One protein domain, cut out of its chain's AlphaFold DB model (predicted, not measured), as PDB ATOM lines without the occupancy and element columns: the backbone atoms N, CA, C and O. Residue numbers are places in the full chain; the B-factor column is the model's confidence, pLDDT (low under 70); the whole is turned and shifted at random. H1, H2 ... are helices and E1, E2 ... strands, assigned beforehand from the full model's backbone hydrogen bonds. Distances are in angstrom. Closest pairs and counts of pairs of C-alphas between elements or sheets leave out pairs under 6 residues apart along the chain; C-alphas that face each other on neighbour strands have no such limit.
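Overview. This is residues 2 to 118 of the 122 residues of a protein of Prevotella copri (UniProt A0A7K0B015). A short ribbon of two parallel strands, E1 and E2, lies in the middle, with helix H1 packed on one side of it and the pair H4 and H5 on the other. The small helices H2 and H3 lie at one end of the length, and H6 reaches outward at the other end. The printed part has 117 residues, with six named helices and two named strands in the order H1, H2, H3, E1, H4, H5, E2, H6; its class is mostly helix. The whole is loose, with a radius of gyration of the C-alphas of 17.3 A, and only just flat, spanning 55 by 37 by 17 A.

Along the chain. H1, residues 2 to 13, begins at C-alpha 2, (-23.205, -21.145, -19.340), and is 16.7 A long from first to last C-alpha. H2, residues 17 to 20, and H3, residues 24 to 28, follow over tight links. E1 holds residues 37 to 41. H4, residues 52 to 68, is 24.6 A long, and H5, residues 77 to 92, is 22.5 A long. E2 holds residues 97 to 101 and begins at C-alpha 97, (-17.726, -13.346, -33.482). H6, residues 104 to 117, is 20.2 A long and ends at C-alpha 117, (-37.823, -44.882, -33.342).

Arrangement. E1 and E2 are parallel neighbours, their directions 14 degrees apart; N 38 and O 97 at 2.8 A and N 101 and O 40 at 2.9 A are within hydrogen-bond range. E1, H4, H5 and E2 form a strand-helix-strand unit, two parallel neighbour strands with helices between them along the chain, and its crossover is right-handed. The closest C-alphas of H1 and E2 are those of Ser 3 and Asp 101, 6.3 A apart. The closest of E1 and H4 are those of Leu 40 and Phe 60, 6.8 A apart. H4 and H5 touch, closest at the C-alphas of Tyr 68 and Ala 88, 5.5 A apart, and run the same way at a shallow tilt of 28 degrees. H4 and H6 are close but not clearly touching, with the C-alphas of Leu 53 and Pro 106 closest at 7.0 A. H1 is apart from H4, H5 and H6. In H1, H3, H5 and H6 every O i to N i+4 pair is within hydrogen-bond range, in H4 12 of 13 are, and H2 is too short for such a pair.

Size, cuts and confidence. The two C-alphas farthest apart are those of Lys 27 and Gly 118, at 55.6 A. The printed part has no cut, and no link is long. The mean pLDDT of the printed part is 90.8; residues 111 to 118 are under 70.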
ATOM      1  N   LYS A   2     -23.684 -21.310 -17.952       83.31
ATOM      2  CA  LYS A   2     -23.205 -21.145 -19.340       83.31
ATOM      3  C   LYS A   2     -23.759 -19.895 -20.047       83.31
ATOM      4  O   LYS A   2     -22.972 -19.081 -20.515       83.31
ATOM      5  N   SER A   3     -25.068 -19.657 -19.983       85.00
ATOM      6  CA  SER A   3     -25.689 -18.497 -20.645       85.00
ATOM      7  C   SER A   3     -25.200 -17.143 -20.127       85.00
ATOM      8  O   SER A   3     -24.999 -16.214 -20.906       85.00
ATOM      9  N   LEU A   4     -24.919 -17.029 -18.822       91.00
ATOM     10  CA  LEU A   4     -24.347 -15.800 -18.264       91.00
ATOM     11  C   LEU A   4     -22.941 -15.548 -18.826       91.00
ATOM     12  O   LEU A   4     -22.631 -14.421 -19.209       91.00
ATOM     13  N   LEU A   5     -22.119 -16.593 -18.943       92.94
ATOM     14  CA  LEU A   5     -20.792 -16.489 -19.547       92.94
ATOM     15  C   LEU A   5     -20.878 -16.047 -21.015       92.94
ATOM     16  O   LEU A   5     -20.197 -15.099 -21.398       92.94
ATOM     17  N   VAL A   6     -21.747 -16.668 -21.819       94.69
ATOM     18  CA  VAL A   6     -21.916 -16.296 -23.235       94.69
ATOM     19  C   VAL A   6     -22.425 -14.860 -23.373       94.69
ATOM     20  O   VAL A   6     -21.890 -14.096 -24.174       94.69
ATOM     21  N   SER A   7     -23.386 -14.443 -22.543       93.69
ATOM     22  CA  SER A   7     -23.874 -13.057 -22.541       93.69
ATOM     23  C   SER A   7     -22.791 -12.051 -22.131       93.69
ATOM     24  O   SER A   7     -22.726 -10.952 -22.677       93.69
ATOM     25  N   THR A   8     -21.885 -12.450 -21.235       95.81
ATOM     26  CA  THR A   8     -20.744 -11.630 -20.821       95.81
ATOM     27  C   THR A   8     -19.749 -11.483 -21.972       95.81
ATOM     28  O   THR A   8     -19.319 -10.371 -22.263       95.81
ATOM     29  N   LEU A   9     -19.438 -12.572 -22.686       96.94
ATOM     30  CA  LEU A   9     -18.605 -12.525 -23.891       96.94
ATOM     31  C   LEU A   9     -19.243 -11.667 -24.986       96.94
ATOM     32  O   LEU A   9     -18.551 -10.866 -25.609       96.94
ATOM     33  N   LYS A  10     -20.563 -11.773 -25.183       97.56
ATOM     34  CA  LYS A  10     -21.305 -10.902 -26.100       97.56
ATOM     35  C   LYS A  10     -21.083  -9.432 -25.750       97.56
ATOM     36  O   LYS A  10     -20.631  -8.675 -26.601       97.56
ATOM     37  N   CYS A  11     -21.337  -9.041 -24.501       97.44
ATOM     38  CA  CYS A  11     -21.146  -7.662 -24.054       97.44
ATOM     39  C   CYS A  11     -19.695  -7.187 -24.201       97.44
ATOM     40  O   CYS A  11     -19.460  -6.037 -24.567       97.44
ATOM     41  N   TYR A  12     -18.729  -8.070 -23.942       97.75
ATOM     42  CA  TYR A  12     -17.311  -7.778 -24.118       97.75
ATOM     43  C   TYR A  12     -16.968  -7.470 -25.582       97.75
ATOM     44  O   TYR A  12     -16.423  -6.408 -25.869       97.75
ATOM     45  N   PHE A  13     -17.345  -8.348 -26.516       97.88
ATOM     46  CA  PHE A  13     -17.062  -8.163 -27.943       97.88
ATOM     47  C   PHE A  13     -17.877  -7.033 -28.588       97.88
ATOM     48  O   PHE A  13     -17.419  -6.430 -29.556       97.88
ATOM     49  N   GLU A  14     -19.049  -6.700 -28.044       97.38
ATOM     50  CA  GLU A  14     -19.814  -5.497 -28.412       97.38
ATOM     51  C   GLU A  14     -19.178  -4.199 -27.873       97.38
ATOM     52  O   GLU A  14     -19.625  -3.107 -28.217       97.38
ATOM     53  N   GLY A  15     -18.142  -4.292 -27.030       96.38
ATOM     54  CA  GLY A  15     -17.437  -3.143 -26.464       96.38
ATOM     55  C   GLY A  15     -18.218  -2.388 -25.387       96.38
ATOM     56  O   GLY A  15     -17.959  -1.203 -25.177       96.38
ATOM     57  N   LYS A  16     -19.150  -3.051 -24.684       96.56
ATOM     58  CA  LYS A  16     -19.939  -2.492 -23.565       96.56
ATOM     59  C   LYS A  16     -19.099  -2.325 -22.297       96.56
ATOM     60  O   LYS A  16     -19.355  -2.947 -21.262       96.56
ATOM     61  N   LYS A  17     -18.039  -1.522 -22.390       95.88
ATOM     62  CA  LYS A  17     -17.025  -1.322 -21.347       95.88
ATOM     63  C   LYS A  17     -17.627  -0.925 -20.002       95.88
ATOM     64  O   LYS A  17     -17.128  -1.326 -18.955       95.88
ATOM     65  N   GLU A  18     -18.700  -0.141 -20.013       96.38
ATOM     66  CA  GLU A  18     -19.389   0.318 -18.812       96.38
ATOM     67  C   GLU A  18     -19.851  -0.824 -17.902       96.38
ATOM     68  O   GLU A  18     -19.812  -0.659 -16.684       96.38
ATOM     69  N   LEU A  19     -20.193  -1.987 -18.470       96.75
ATOM     70  CA  LEU A  19     -20.609  -3.172 -17.717       96.75
ATOM     71  C   LEU A  19     -19.453  -3.848 -16.968       96.75
ATOM     72  O   LEU A  19     -19.692  -4.657 -16.075       96.75
ATOM     73  N   PHE A  20     -18.208  -3.524 -17.320       96.81
ATOM     74  CA  PHE A  20     -17.013  -4.146 -16.758       96.81
ATOM     75  C   PHE A  20     -16.252  -3.245 -15.783       96.81
ATOM     76  O   PHE A  20     -15.243  -3.677 -15.224       96.81
ATOM     77  N   LYS A  21     -16.719  -2.010 -15.555       96.69
ATOM     78  CA  LYS A  21     -16.038  -1.033 -14.698       96.69
ATOM     79  C   LYS A  21     -15.721  -1.600 -13.315       96.69
ATOM     80  O   LYS A  21     -16.583  -2.158 -12.642       96.69
ATOM     81  N   GLY A  22     -14.472  -1.426 -12.885       96.12
ATOM     82  CA  GLY A  22     -13.998  -1.894 -11.578       96.12
ATOM     83  C   GLY A  22     -13.646  -3.386 -11.503       96.12
ATOM     84  O   GLY A  22     -13.051  -3.809 -10.512       96.12
ATOM     85  N   LEU A  23     -13.929  -4.175 -12.545       96.12
ATOM     86  CA  LEU A  23     -13.451  -5.554 -12.659       96.12
ATOM     87  C   LEU A  23     -11.994  -5.592 -13.138       96.12
ATOM     88  O   LEU A  23     -11.458  -4.616 -13.664       96.12
ATOM     89  N   ALA A  24     -11.345  -6.751 -13.008       96.25
ATOM     90  CA  ALA A  24      -9.968  -6.931 -13.474       96.25
ATOM     91  C   ALA A  24      -9.806  -6.590 -14.970       96.25
ATOM     92  O   ALA A  24      -8.834  -5.937 -15.350       96.25
ATOM     93  N   ILE A  25     -10.778  -6.963 -15.808       95.56
ATOM     94  CA  ILE A  25     -10.725  -6.733 -17.258       95.56
ATOM     95  C   ILE A  25     -10.752  -5.247 -17.641       95.56
ATOM     96  O   ILE A  25     -10.106  -4.880 -18.609       95.56
ATOM     97  N   ASP A  26     -11.388  -4.373 -16.857       95.81
ATOM     98  CA  ASP A  26     -11.370  -2.917 -17.091       95.81
ATOM     99  C   ASP A  26      -9.954  -2.333 -16.989       95.81
ATOM    100  O   ASP A  26      -9.594  -1.386 -17.689       95.81
ATOM    101  N   LYS A  27      -9.103  -2.950 -16.158       94.50
ATOM    102  CA  LYS A  27      -7.688  -2.582 -16.041       94.50
ATOM    103  C   LYS A  27      -6.822  -3.251 -17.104       94.50
ATOM    104  O   LYS A  27      -5.830  -2.644 -17.507       94.50
ATOM    105  N   LEU A  28      -7.151  -4.473 -17.518       96.12
ATOM    106  CA  LEU A  28      -6.337  -5.275 -18.437       96.12
ATOM    107  C   LEU A  28      -6.604  -4.938 -19.910       96.12
ATOM    108  O   LEU A  28      -5.652  -4.755 -20.663       96.12
ATOM    109  N   GLU A  29      -7.870  -4.816 -20.307       95.69
ATOM    110  CA  GLU A  29      -8.273  -4.523 -21.682       95.69
ATOM    111  C   GLU A  29      -8.118  -3.028 -21.982       95.69
ATOM    112  O   GLU A  29      -8.678  -2.168 -21.291       95.69
ATOM    113  N   LYS A  30      -7.336  -2.710 -23.016       92.75
ATOM    114  CA  LYS A  30      -6.967  -1.332 -23.368       92.75
ATOM    115  C   LYS A  30      -7.635  -0.839 -24.637       92.75
ATOM    116  O   LYS A  30      -7.936   0.348 -24.722       92.75
ATOM    117  N   GLU A  31      -7.859  -1.722 -25.599       94.81
ATOM    118  CA  GLU A  31      -8.308  -1.354 -26.937       94.81
ATOM    119  C   GLU A  31      -9.831  -1.352 -27.047       94.81
ATOM    120  O   GLU A  31     -10.370  -0.541 -27.793       94.81
ATOM    121  N   TRP A  32     -10.525  -2.226 -26.302       95.19
ATOM    122  CA  TRP A  32     -11.996  -2.316 -26.304       95.19
ATOM    123  C   TRP A  32     -12.584  -2.346 -27.723       95.19
ATOM    124  O   TRP A  32     -13.563  -1.667 -28.043       95.19
ATOM    125  N   LYS A  33     -11.948  -3.138 -28.594       95.69
ATOM    126  CA  LYS A  33     -12.370  -3.324 -29.982       95.69
ATOM    127  C   LYS A  33     -13.811  -3.823 -30.042       95.69
ATOM    128  O   LYS A  33     -14.181  -4.755 -29.333       95.69
ATOM    129  N   GLN A  34     -14.589  -3.230 -30.940       97.50
ATOM    130  CA  GLN A  34     -15.962  -3.641 -31.210       97.50
ATOM    131  C   GLN A  34     -15.989  -4.600 -32.394       97.50
ATOM    132  O   GLN A  34     -15.456  -4.304 -33.462       97.50
ATOM    133  N   TYR A  35     -16.616  -5.751 -32.201       98.31
ATOM    134  CA  TYR A  35     -16.746  -6.792 -33.208       98.31
ATOM    135  C   TYR A  35     -18.215  -6.935 -33.618       98.31
ATOM    136  O   TYR A  35     -19.107  -6.748 -32.790       98.31
ATOM    137  N   PRO A  36     -18.506  -7.311 -34.874       98.06
ATOM    138  CA  PRO A  36     -19.836  -7.781 -35.226       98.06
ATOM    139  C   PRO A  36     -20.092  -9.117 -34.517       98.06
ATOM    140  O   PRO A  36     -19.421 -10.116 -34.795       98.06
ATOM    141  N   VAL A  37     -21.042  -9.118 -33.579       98.06
ATOM    142  CA  VAL A  37     -21.390 -10.288 -32.766       98.06
ATOM    143  C   VAL A  37     -22.705 -10.890 -33.241       98.06
ATOM    144  O   VAL A  37     -23.746 -10.239 -33.249       98.06
ATOM    145  N   PHE A  38     -22.657 -12.174 -33.569       97.94
ATOM    146  CA  PHE A  38     -23.807 -12.991 -33.915       97.94
ATOM    147  C   PHE A  38     -24.058 -13.944 -32.755       97.94
ATOM    148  O   PHE A  38     -23.218 -14.790 -32.462       97.94
ATOM    149  N   HIS A  39     -25.186 -13.792 -32.066       95.94
ATOM    150  CA  HIS A  39     -25.527 -14.626 -30.919       95.94
ATOM    151  C   HIS A  39     -26.737 -15.498 -31.243       95.94
ATOM    152  O   HIS A  39     -27.845 -14.982 -31.380       95.94
ATOM    153  N   LEU A  40     -26.503 -16.801 -31.356       94.81
ATOM    154  CA  LEU A  40     -27.518 -17.825 -31.555       94.81
ATOM    155  C   LEU A  40     -27.735 -18.558 -30.232       94.81
ATOM    156  O   LEU A  40     -26.815 -19.181 -29.709       94.81
ATOM    157  N   SER A  41     -28.945 -18.482 -29.686       91.31
ATOM    158  CA  SER A  41     -29.317 -19.206 -28.471       91.31
ATOM    159  C   SER A  41     -30.480 -20.134 -28.774       91.31
ATOM    160  O   SER A  41     -31.498 -19.700 -29.310       91.31
ATOM    161  N   PHE A  42     -30.335 -21.399 -28.391       90.38
ATOM    162  CA  PHE A  42     -31.414 -22.389 -28.445       90.38
ATOM    163  C   PHE A  42     -32.242 -22.409 -27.144       90.38
ATOM    164  O   PHE A  42     -33.035 -23.318 -26.889       90.38
ATOM    165  N   GLY A  43     -32.052 -21.404 -26.286       84.81
ATOM    166  CA  GLY A  43     -32.754 -21.266 -25.023       84.81
ATOM    167  C   GLY A  43     -34.222 -20.914 -25.156       84.81
ATOM    168  O   GLY A  43     -34.619 -20.179 -26.051       84.81
ATOM    169  N   GLY A  44     -35.043 -21.458 -24.253       77.31
ATOM    170  CA  GLY A  44     -36.494 -21.234 -24.237       77.31
ATOM    171  C   GLY A  44     -37.271 -21.836 -25.414       77.31
ATOM    172  O   GLY A  44     -38.485 -21.678 -25.453       77.31
ATOM    173  N   GLN A  45     -36.603 -22.525 -26.343       79.44
ATOM    174  CA  GLN A  45     -37.229 -23.153 -27.504       79.44
ATOM    175  C   GLN A  45     -37.584 -24.616 -27.230       79.44
ATOM    176  O   GLN A  45     -36.858 -25.326 -26.526       79.44
ATOM    177  N   ASN A  46     -38.697 -25.061 -27.810       76.81
ATOM    178  CA  ASN A  46     -39.115 -26.455 -27.805       76.81
ATOM    179  C   ASN A  46     -38.775 -27.089 -29.161       76.81
ATOM    180  O   ASN A  46     -39.350 -26.708 -30.175       76.81
ATOM    181  N   PHE A  47     -37.854 -28.053 -29.174       83.06
ATOM    182  CA  PHE A  47     -37.430 -28.742 -30.400       83.06
ATOM    183  C   PHE A  47     -38.163 -30.070 -30.623       83.06
ATOM    184  O   PHE A  47     -37.682 -30.910 -31.373       83.06
ATOM    185  N   VAL A  48     -39.310 -30.268 -29.967       78.19
ATOM    186  CA  VAL A  48     -40.203 -31.410 -30.228       78.19
ATOM    187  C   VAL A  48     -40.934 -31.251 -31.563       78.19
ATOM    188  O   VAL A  48     -41.267 -32.240 -32.204       78.19
ATOM    189  N   GLU A  49     -41.206 -30.017 -31.993       79.94
ATOM    190  CA  GLU A  49     -41.887 -29.786 -33.266       79.94
ATOM    191  C   GLU A  49     -40.944 -30.042 -34.455       79.94
ATOM    192  O   GLU A  49     -39.800 -29.565 -34.447       79.94
ATOM    193  N   PRO A  50     -41.422 -30.727 -35.512       76.88
ATOM    194  CA  PRO A  50     -40.682 -30.843 -36.760       76.88
ATOM    195  C   PRO A  50     -40.256 -29.463 -37.273       76.88
ATOM    196  O   PRO A  50     -41.025 -28.504 -37.210       76.88
ATOM    197  N   TYR A  51     -39.034 -29.364 -37.796       85.38
ATOM    198  CA  TYR A  51     -38.462 -28.131 -38.362       85.38
ATOM    199  C   TYR A  51     -38.251 -26.967 -37.371       85.38
ATOM    200  O   TYR A  51     -37.885 -25.866 -37.789       85.38
ATOM    201  N   ALA A  52     -38.418 -27.172 -36.057       88.44
ATOM    202  CA  ALA A  52     -38.159 -26.129 -35.057       88.44
ATOM    203  C   ALA A  52     -36.719 -25.589 -35.135       88.44
ATOM    204  O   ALA A  52     -36.488 -24.385 -35.005       88.44
ATOM    205  N   LEU A  53     -35.748 -26.472 -35.395       89.50
ATOM    206  CA  LEU A  53     -34.352 -26.088 -35.597       89.50
ATOM    207  C   LEU A  53     -34.181 -25.204 -36.839       89.50
ATOM    208  O   LEU A  53     -33.556 -24.147 -36.746       89.50
ATOM    209  N   ASP A  54     -34.760 -25.605 -37.972       91.38
ATOM    210  CA  ASP A  54     -34.669 -24.857 -39.228       91.38
ATOM    211  C   ASP A  54     -35.244 -23.453 -39.068       91.38
ATOM    212  O   ASP A  54     -34.609 -22.475 -39.456       91.38
ATOM    213  N   LYS A  55     -36.397 -23.329 -38.401       91.88
ATOM    214  CA  LYS A  55     -37.030 -22.036 -38.130       91.88
ATOM    215  C   LYS A  55     -36.135 -21.112 -37.302       91.88
ATOM    216  O   LYS A  55     -35.970 -19.948 -37.659       91.88
ATOM    217  N   VAL A  56     -35.526 -21.625 -36.230       93.44
ATOM    218  CA  VAL A  56     -34.606 -20.842 -35.385       93.44
ATOM    219  C   VAL A  56     -33.403 -20.348 -36.192       93.44
ATOM    220  O   VAL A  56     -32.998 -19.191 -36.062       93.44
ATOM    221  N   LEU A  57     -32.831 -21.205 -37.041       95.19
ATOM    222  CA  LEU A  57     -31.687 -20.833 -37.869       95.19
ATOM    223  C   LEU A  57     -32.067 -19.827 -38.965       95.19
ATOM    224  O   LEU A  57     -31.328 -18.868 -39.195       95.19
ATOM    225  N   GLU A  58     -33.221 -20.011 -39.603       96.25
ATOM    226  CA  GLU A  58     -33.765 -19.095 -40.606       96.25
ATOM    227  C   GLU A  58     -34.014 -17.701 -40.027       96.25
ATOM    228  O   GLU A  58     -33.563 -16.702 -40.592       96.25
ATOM    229  N   GLU A  59     -34.664 -17.616 -38.863       95.62
ATOM    230  CA  GLU A  59     -34.891 -16.352 -38.160       95.62
ATOM    231  C   GLU A  59     -33.567 -15.672 -37.790       95.62
ATOM    232  O   GLU A  59     -33.400 -14.468 -38.009       95.62
ATOM    233  N   PHE A  60     -32.596 -16.439 -37.290       97.31
ATOM    234  CA  PHE A  60     -31.271 -15.932 -36.943       97.31
ATOM    235  C   PHE A  60     -30.541 -15.322 -38.150       97.31
ATOM    236  O   PHE A  60     -30.043 -14.193 -38.066       97.31
ATOM    237  N   VAL A  61     -30.511 -16.024 -39.288       98.06
ATOM    238  CA  VAL A  61     -29.873 -15.516 -40.512       98.06
ATOM    239  C   VAL A  61     -30.647 -14.329 -41.079       98.06
ATOM    240  O   VAL A  61     -30.032 -13.323 -41.431       98.06
ATOM    241  N   ALA A  62     -31.980 -14.373 -41.095       97.62
ATOM    242  CA  ALA A  62     -32.802 -13.260 -41.563       97.62
ATOM    243  C   ALA A  62     -32.572 -11.982 -40.738       97.62
ATOM    244  O   ALA A  62     -32.497 -10.886 -41.295       97.62
ATOM    245  N   MET A  63     -32.409 -12.086 -39.414       97.31
ATOM    246  CA  MET A  63     -32.080 -10.921 -38.585       97.31
ATOM    247  C   MET A  63     -30.692 -10.359 -38.903       97.31
ATOM    248  O   MET A  63     -30.529  -9.142 -38.986       97.31
ATOM    249  N   ALA A  64     -29.704 -11.222 -39.144       97.81
ATOM    250  CA  ALA A  64     -28.378 -10.798 -39.583       97.81
ATOM    251  C   ALA A  64     -28.404 -10.088 -40.950       97.81
ATOM    252  O   ALA A  64     -27.755  -9.053 -41.123       97.81
ATOM    253  N   GLU A  65     -29.186 -10.599 -41.902       98.06
ATOM    254  CA  GLU A  65     -29.371  -9.999 -43.228       98.06
ATOM    255  C   GLU A  65     -29.935  -8.577 -43.145       98.06
ATOM    256  O   GLU A  65     -29.517  -7.707 -43.905       98.06
ATOM    257  N   ARG A  66     -30.818  -8.293 -42.181       97.44
ATOM    258  CA  ARG A  66     -31.352  -6.934 -41.969       97.44
ATOM    259  C   ARG A  66     -30.284  -5.931 -41.526       97.44
ATOM    260  O   ARG A  66     -30.433  -4.740 -41.783       97.44
ATOM    261  N   ILE A  67     -29.226  -6.389 -40.857       96.75
ATOM    262  CA  ILE A  67     -28.171  -5.529 -40.295       96.75
ATOM    263  C   ILE A  67     -27.004  -5.360 -41.280       96.75
ATOM    264  O   ILE A  67     -26.448  -4.260 -41.425       96.75
ATOM    265  N   TYR A  68     -26.614  -6.455 -41.936       97.56
ATOM    266  CA  TYR A  68     -25.408  -6.531 -42.765       97.56
ATOM    267  C   TYR A  68     -25.690  -6.657 -44.267       97.56
ATOM    268  O   TYR A  68     -24.766  -6.499 -45.056       97.56
ATOM    269  N   GLY A  69     -26.945  -6.860 -44.665       96.88
ATOM    270  CA  GLY A  69     -27.362  -7.026 -46.056       96.88
ATOM    271  C   GLY A  69     -27.406  -8.491 -46.487       96.88
ATOM    272  O   GLY A  69     -26.581  -9.304 -46.059       96.88
ATOM    273  N   ARG A  70     -28.371  -8.805 -47.354       94.44
ATOM    274  CA  ARG A  70     -28.546 -10.113 -47.997       94.44
ATOM    275  C   ARG A  70     -27.808 -10.156 -49.334       94.44
ATOM    276  O   ARG A  70     -27.751  -9.152 -50.035       94.44
ATOM    277  N   GLU A  71     -27.269 -11.322 -49.674       94.12
ATOM    278  CA  GLU A  71     -26.740 -11.619 -51.008       94.12
ATOM    279  C   GLU A  71     -27.852 -12.245 -51.856       94.12
ATOM    280  O   GLU A  71     -28.479 -13.213 -51.425       94.12
ATOM    281  N   GLU A  72     -28.115 -11.687 -53.037       92.19
ATOM    282  CA  GLU A  72     -29.234 -12.109 -53.893       92.19
ATOM    283  C   GLU A  72     -29.027 -13.524 -54.432       92.19
ATOM    284  O   GLU A  72     -29.974 -14.303 -54.509       92.19
ATOM    285  N   LEU A  73     -27.775 -13.881 -54.727       94.25
ATOM    286  CA  LEU A  73     -27.407 -15.201 -55.243       94.25
ATOM    287  C   LEU A  73     -27.264 -16.265 -54.139       94.25
ATOM    288  O   LEU A  73     -26.971 -17.428 -54.422       94.25
ATOM    289  N   ALA A  74     -27.421 -15.889 -52.868       95.00
ATOM    290  CA  ALA A  74     -27.342 -16.819 -51.751       95.00
ATOM    291  C   ALA A  74     -28.715 -17.452 -51.476       95.00
ATOM    292  O   ALA A  74     -29.569 -16.871 -50.806       95.00
ATOM    293  N   GLU A  75     -28.913 -18.667 -51.989       93.44
ATOM    294  CA  GLU A  75     -30.193 -19.381 -51.862       93.44
ATOM    295  C   GLU A  75     -30.296 -20.227 -50.586       93.44
ATOM    296  O   GLU A  75     -31.338 -20.250 -49.934       93.44
ATOM    297  N   THR A  76     -29.215 -20.905 -50.191       96.69
ATOM    298  CA  THR A  76     -29.218 -21.787 -49.018       96.69
ATOM    299  C   THR A  76     -28.970 -21.011 -47.728       96.69
ATOM    300  O   THR A  76     -28.259 -20.007 -47.705       96.69
ATOM    301  N   LEU A  77     -29.488 -21.516 -46.606       96.12
ATOM    302  CA  LEU A  77     -29.222 -20.957 -45.277       96.12
ATOM    303  C   LEU A  77     -27.713 -20.778 -45.013       96.12
ATOM    304  O   LEU A  77     -27.273 -19.736 -44.530       96.12
ATOM    305  N   GLY A  78     -26.903 -21.776 -45.384       96.69
ATOM    306  CA  GLY A  78     -25.450 -21.733 -45.220       96.69
ATOM    307  C   GLY A  78     -24.769 -20.674 -46.092       96.69
ATOM    308  O   GLY A  78     -23.875 -19.971 -45.614       96.69
ATOM    309  N   SER A  79     -25.188 -20.513 -47.354       97.62
ATOM    310  CA  SER A  79     -24.622 -19.478 -48.230       97.62
ATOM    311  C   SER A  79     -25.032 -18.076 -47.779       97.62
ATOM    312  O   SER A  79     -24.189 -17.176 -47.758       97.62
ATOM    313  N   ARG A  80     -26.275 -17.910 -47.314       98.12
ATOM    314  CA  ARG A  80     -26.779 -16.665 -46.719       98.12
ATOM    315  C   ARG A  80     -26.010 -16.303 -45.456       98.12
ATOM    316  O   ARG A  80     -25.534 -15.175 -45.329       98.12
ATOM    317  N   PHE A  81     -25.785 -17.269 -44.563       98.06
ATOM    318  CA  PHE A  81     -25.001 -17.029 -43.353       98.06
ATOM    319  C   PHE A  81     -23.544 -16.655 -43.672       98.06
ATOM    320  O   PHE A  81     -22.998 -15.696 -43.127       98.06
ATOM    321  N   LYS A  82     -22.913 -17.346 -44.628       97.75
ATOM    322  CA  LYS A  82     -21.573 -16.986 -45.116       97.75
ATOM    323  C   LYS A  82     -21.533 -15.552 -45.660       97.75
ATOM    324  O   LYS A  82     -20.584 -14.820 -45.371       97.75
ATOM    325  N   ALA A  83     -22.547 -15.151 -46.425       98.00
ATOM    326  CA  ALA A  83     -22.635 -13.812 -46.995       98.00
ATOM    327  C   ALA A  83     -22.737 -12.730 -45.912       98.00
ATOM    328  O   ALA A  83     -21.961 -11.773 -45.945       98.00
ATOM    329  N   VAL A  84     -23.604 -12.901 -44.905       98.12
ATOM    330  CA  VAL A  84     -23.736 -11.905 -43.822       98.12
ATOM    331  C   VAL A  84     -22.459 -11.768 -42.994       98.12
ATOM    332  O   VAL A  84     -22.112 -10.651 -42.615       98.12
ATOM    333  N   LEU A  85     -21.703 -12.851 -42.768       98.19
ATOM    334  CA  LEU A  85     -20.398 -12.780 -42.097       98.19
ATOM    335  C   LEU A  85     -19.381 -11.983 -42.927       98.19
ATOM    336  O   LEU A  85     -18.671 -11.125 -42.397       98.19
ATOM    337  N   GLY A  86     -19.336 -12.232 -44.240       97.81
ATOM    338  CA  GLY A  86     -18.494 -11.476 -45.166       97.81
ATOM    339  C   GLY A  86     -18.871  -9.994 -45.215       97.81
ATOM    340  O   GLY A  86     -17.997  -9.130 -45.153       97.81
ATOM    341  N   ASN A  87     -20.165  -9.684 -45.263       98.06
ATOM    342  CA  ASN A  87     -20.666  -8.311 -45.284       98.06
ATOM    343  C   ASN A  87     -20.415  -7.584 -43.958       98.06
ATOM    344  O   ASN A  87     -20.023  -6.417 -43.966       98.06
ATOM    345  N   ALA A  88     -20.549  -8.274 -42.825       98.19
ATOM    346  CA  ALA A  88     -20.184  -7.732 -41.522       98.19
ATOM    347  C   ALA A  88     -18.700  -7.359 -41.462       98.19
ATOM    348  O   ALA A  88     -18.360  -6.270 -40.992       98.19
ATOM    349  N   HIS A  89     -17.823  -8.209 -42.004       98.12
ATOM    350  CA  HIS A  89     -16.404  -7.892 -42.106       98.12
ATOM    351  C   HIS A  89     -16.144  -6.691 -43.022       98.12
ATOM    352  O   HIS A  89     -15.470  -5.755 -42.606       98.12
ATOM    353  N   LYS A  90     -16.736  -6.656 -44.223       97.75
ATOM    354  CA  LYS A  90     -16.611  -5.514 -45.148       97.75
ATOM    355  C   LYS A  90     -17.071  -4.195 -44.515       97.75
ATOM    356  O   LYS A  90     -16.435  -3.170 -44.721       97.75
ATOM    357  N   LYS A  91     -18.163  -4.219 -43.741       96.88
ATOM    358  CA  LYS A  91     -18.763  -3.030 -43.112       96.88
ATOM    359  C   LYS A  91     -17.980  -2.526 -41.897       96.88
ATOM    360  O   LYS A  91     -17.974  -1.328 -41.644       96.88
ATOM    361  N   THR A  92     -17.364  -3.424 -41.129       96.44
ATOM    362  CA  THR A  92     -16.724  -3.081 -39.843       96.44
ATOM    363  C   THR A  92     -15.197  -3.115 -39.880       96.44
ATOM    364  O   THR A  92     -14.561  -2.584 -38.979       96.44
ATOM    365  N   GLY A  93     -14.596  -3.780 -40.870       97.50
ATOM    366  CA  GLY A  93     -13.169  -4.127 -40.891       97.50
ATOM    367  C   GLY A  93     -12.781  -5.235 -39.904       97.50
ATOM    368  O   GLY A  93     -11.634  -5.676 -39.881       97.50
ATOM    369  N   MET A  94     -13.725  -5.732 -39.103       97.81
ATOM    370  CA  MET A  94     -13.478  -6.657 -37.999       97.81
ATOM    371  C   MET A  94     -13.955  -8.063 -38.350       97.81
ATOM    372  O   MET A  94     -14.898  -8.240 -39.118       97.81
ATOM    373  N   ARG A  95     -13.294  -9.095 -37.815       96.56
ATOM    374  CA  ARG A  95     -13.786 -10.473 -37.964       96.56
ATOM    375  C   ARG A  95     -15.066 -10.653 -37.150       96.56
ATOM    376  O   ARG A  95     -15.180 -10.094 -36.064       96.56
ATOM    377  N   ALA A  96     -15.997 -11.452 -37.653       97.81
ATOM    378  CA  ALA A  96     -17.213 -11.780 -36.922       97.81
ATOM    379  C   ALA A  96     -16.937 -12.700 -35.731       97.81
ATOM    380  O   ALA A  96     -16.117 -13.617 -35.811       97.81
ATOM    381  N   VAL A  97     -17.663 -12.460 -34.643       98.31
ATOM    382  CA  VAL A  97     -17.726 -13.346 -33.482       98.31
ATOM    383  C   VAL A  97     -19.073 -14.055 -33.522       98.31
ATOM    384  O   VAL A  97     -20.112 -13.401 -33.489       98.31
ATOM    385  N   VAL A  98     -19.059 -15.386 -33.588       97.56
ATOM    386  CA  VAL A  98     -20.276 -16.205 -33.541       97.56
ATOM    387  C   VAL A  98     -20.328 -16.904 -32.190       97.56
ATOM    388  O   VAL A  98     -19.468 -17.720 -31.867       97.56
ATOM    389  N   LEU A  99     -21.323 -16.546 -31.388       96.75
ATOM    390  CA  LEU A  99     -21.580 -17.106 -30.071       96.75
ATOM    391  C   LEU A  99     -22.794 -18.020 -30.163       96.75
ATOM    392  O   LEU A  99     -23.863 -17.580 -30.582       96.75
ATOM    393  N   ILE A 100     -22.622 -19.277 -29.762       93.62
ATOM    394  CA  ILE A 100     -23.681 -20.283 -29.776       93.62
ATOM    395  C   ILE A 100     -23.905 -20.750 -28.340       93.62
ATOM    396  O   ILE A 100     -22.984 -21.271 -27.710       93.62
ATOM    397  N   ASP A 101     -25.116 -20.549 -27.825       92.19
ATOM    398  CA  ASP A 101     -25.519 -20.966 -26.482       92.19
ATOM    399  C   ASP A 101     -26.566 -22.084 -26.535       92.19
ATOM    400  O   ASP A 101     -27.436 -22.105 -27.405       92.19
ATOM    401  N   GLU A 102     -26.478 -23.005 -25.574       90.12
ATOM    402  CA  GLU A 102     -27.379 -24.160 -25.417       90.12
ATOM    403  C   GLU A 102     -27.525 -25.057 -26.665       90.12
ATOM    404  O   GLU A 102     -28.574 -25.651 -26.908       90.12
ATOM    405  N   TYR A 103     -26.452 -25.195 -27.453       87.62
ATOM    406  CA  TYR A 103     -26.409 -26.065 -28.640       87.62
ATOM    407  C   TYR A 103     -26.695 -27.546 -28.336       87.62
ATOM    408  O   TYR A 103     -27.031 -28.314 -29.234       87.62
ATOM    409  N   ASP A 104     -26.545 -27.961 -27.079       86.38
ATOM    410  CA  ASP A 104     -26.849 -29.305 -26.606       86.38
ATOM    411  C   ASP A 104     -28.345 -29.627 -26.693       86.38
ATOM    412  O   ASP A 104     -28.689 -30.781 -26.928       86.38
ATOM    413  N   LYS A 105     -29.238 -28.634 -26.598       84.75
ATOM    414  CA  LYS A 105     -30.692 -28.850 -26.680       84.75
ATOM    415  C   LYS A 105     -31.133 -29.556 -27.965       84.75
ATOM    416  O   LYS A 105     -31.656 -30.662 -27.843       84.75
ATOM    417  N   PRO A 106     -30.924 -29.003 -29.175       83.69
ATOM    418  CA  PRO A 106     -31.355 -29.675 -30.402       83.69
ATOM    419  C   PRO A 106     -30.711 -31.063 -30.570       83.69
ATOM    420  O   PRO A 106     -31.368 -31.990 -31.034       83.69
ATOM    421  N   LEU A 107     -29.463 -31.244 -30.118       83.62
ATOM    422  CA  LEU A 107     -28.780 -32.542 -30.164       83.62
ATOM    423  C   LEU A 107     -29.421 -33.581 -29.236       83.62
ATOM    424  O   LEU A 107     -29.524 -34.752 -29.598       83.62
ATOM    425  N   LEU A 108     -29.844 -33.175 -28.038       81.38
ATOM    426  CA  LEU A 108     -30.529 -34.057 -27.096       81.38
ATOM    427  C   LEU A 108     -31.887 -34.510 -27.641       81.38
ATOM    428  O   LEU A 108     -32.201 -35.692 -27.530       81.38
ATOM    429  N   TYR A 109     -32.650 -33.614 -28.276       76.19
ATOM    430  CA  TYR A 109     -33.932 -33.970 -28.896       76.19
ATOM    431  C   TYR A 109     -33.760 -34.937 -30.070       76.19
ATOM    432  O   TYR A 109     -34.424 -35.970 -30.092       76.19
ATOM    433  N   ALA A 110     -32.807 -34.681 -30.971       71.19
ATOM    434  CA  ALA A 110     -32.516 -35.593 -32.079       71.19
ATOM    435  C   ALA A 110     -32.151 -37.005 -31.584       71.19
ATOM    436  O   ALA A 110     -32.614 -38.010 -32.117       71.19
ATOM    437  N   ARG A 111     -31.364 -37.105 -30.504       66.81
ATOM    438  CA  ARG A 111     -31.012 -38.400 -29.897       66.81
ATOM    439  C   ARG A 111     -32.198 -39.097 -29.230       66.81
ATOM    440  O   ARG A 111     -32.215 -40.326 -29.177       66.81
ATOM    441  N   HIS A 112     -33.152 -38.334 -28.702       60.56
ATOM    442  CA  HIS A 112     -34.338 -38.881 -28.051       60.56
ATOM    443  C   HIS A 112     -35.352 -39.425 -29.069       60.56
ATOM    444  O   HIS A 112     -35.938 -40.473 -28.812       60.56
ATOM    445  N   GLU A 113     -35.495 -38.779 -30.232       57.22
ATOM    446  CA  GLU A 113     -36.240 -39.315 -31.384       57.22
ATOM    447  C   GLU A 113     -35.659 -40.664 -31.829       57.22
ATOM    448  O   GLU A 113     -36.383 -41.652 -31.858       57.22
ATOM    449  N   HIS A 114     -34.338 -40.755 -32.034       55.19
ATOM    450  CA  HIS A 114     -33.672 -42.015 -32.406       55.19
ATOM    451  C   HIS A 114     -33.857 -43.148 -31.377       55.19
ATOM    452  O   HIS A 114     -33.964 -44.317 -31.747       55.19
ATOM    453  N   CYS A 115     -33.923 -42.831 -30.078       51.44
ATOM    454  CA  CYS A 115     -34.195 -43.840 -29.045       51.44
ATOM    455  C   CYS A 115     -35.655 -44.322 -29.038       51.44
ATOM    456  O   CYS A 115     -35.917 -45.427 -28.568       51.44
ATOM    457  N   LEU A 116     -36.599 -43.514 -29.529       53.19
ATOM    458  CA  LEU A 116     -38.019 -43.866 -29.617       53.19
ATOM    459  C   LEU A 116     -38.372 -44.539 -30.952       53.19
ATOM    460  O   LEU A 116     -39.296 -45.349 -30.984       53.19
ATOM    461  N   THR A 117     -37.630 -44.254 -32.026       55.25
ATOM    462  CA  THR A 117     -37.823 -44.882 -33.342       55.25
ATOM    463  C   THR A 117     -37.086 -46.213 -33.498       55.25
ATOM    464  O   THR A 117     -37.397 -46.970 -34.411       55.25
ATOM    465  N   GLY A 118     -36.158 -46.552 -32.593       49.06
ATOM    466  CA  GLY A 118     -35.476 -47.853 -32.583       49.06
ATOM    467  C   GLY A 118     -34.505 -48.077 -33.748       49.06
ATOM    468  O   GLY A 118     -34.006 -49.188 -33.916       49.06
TER     469      GLY A 118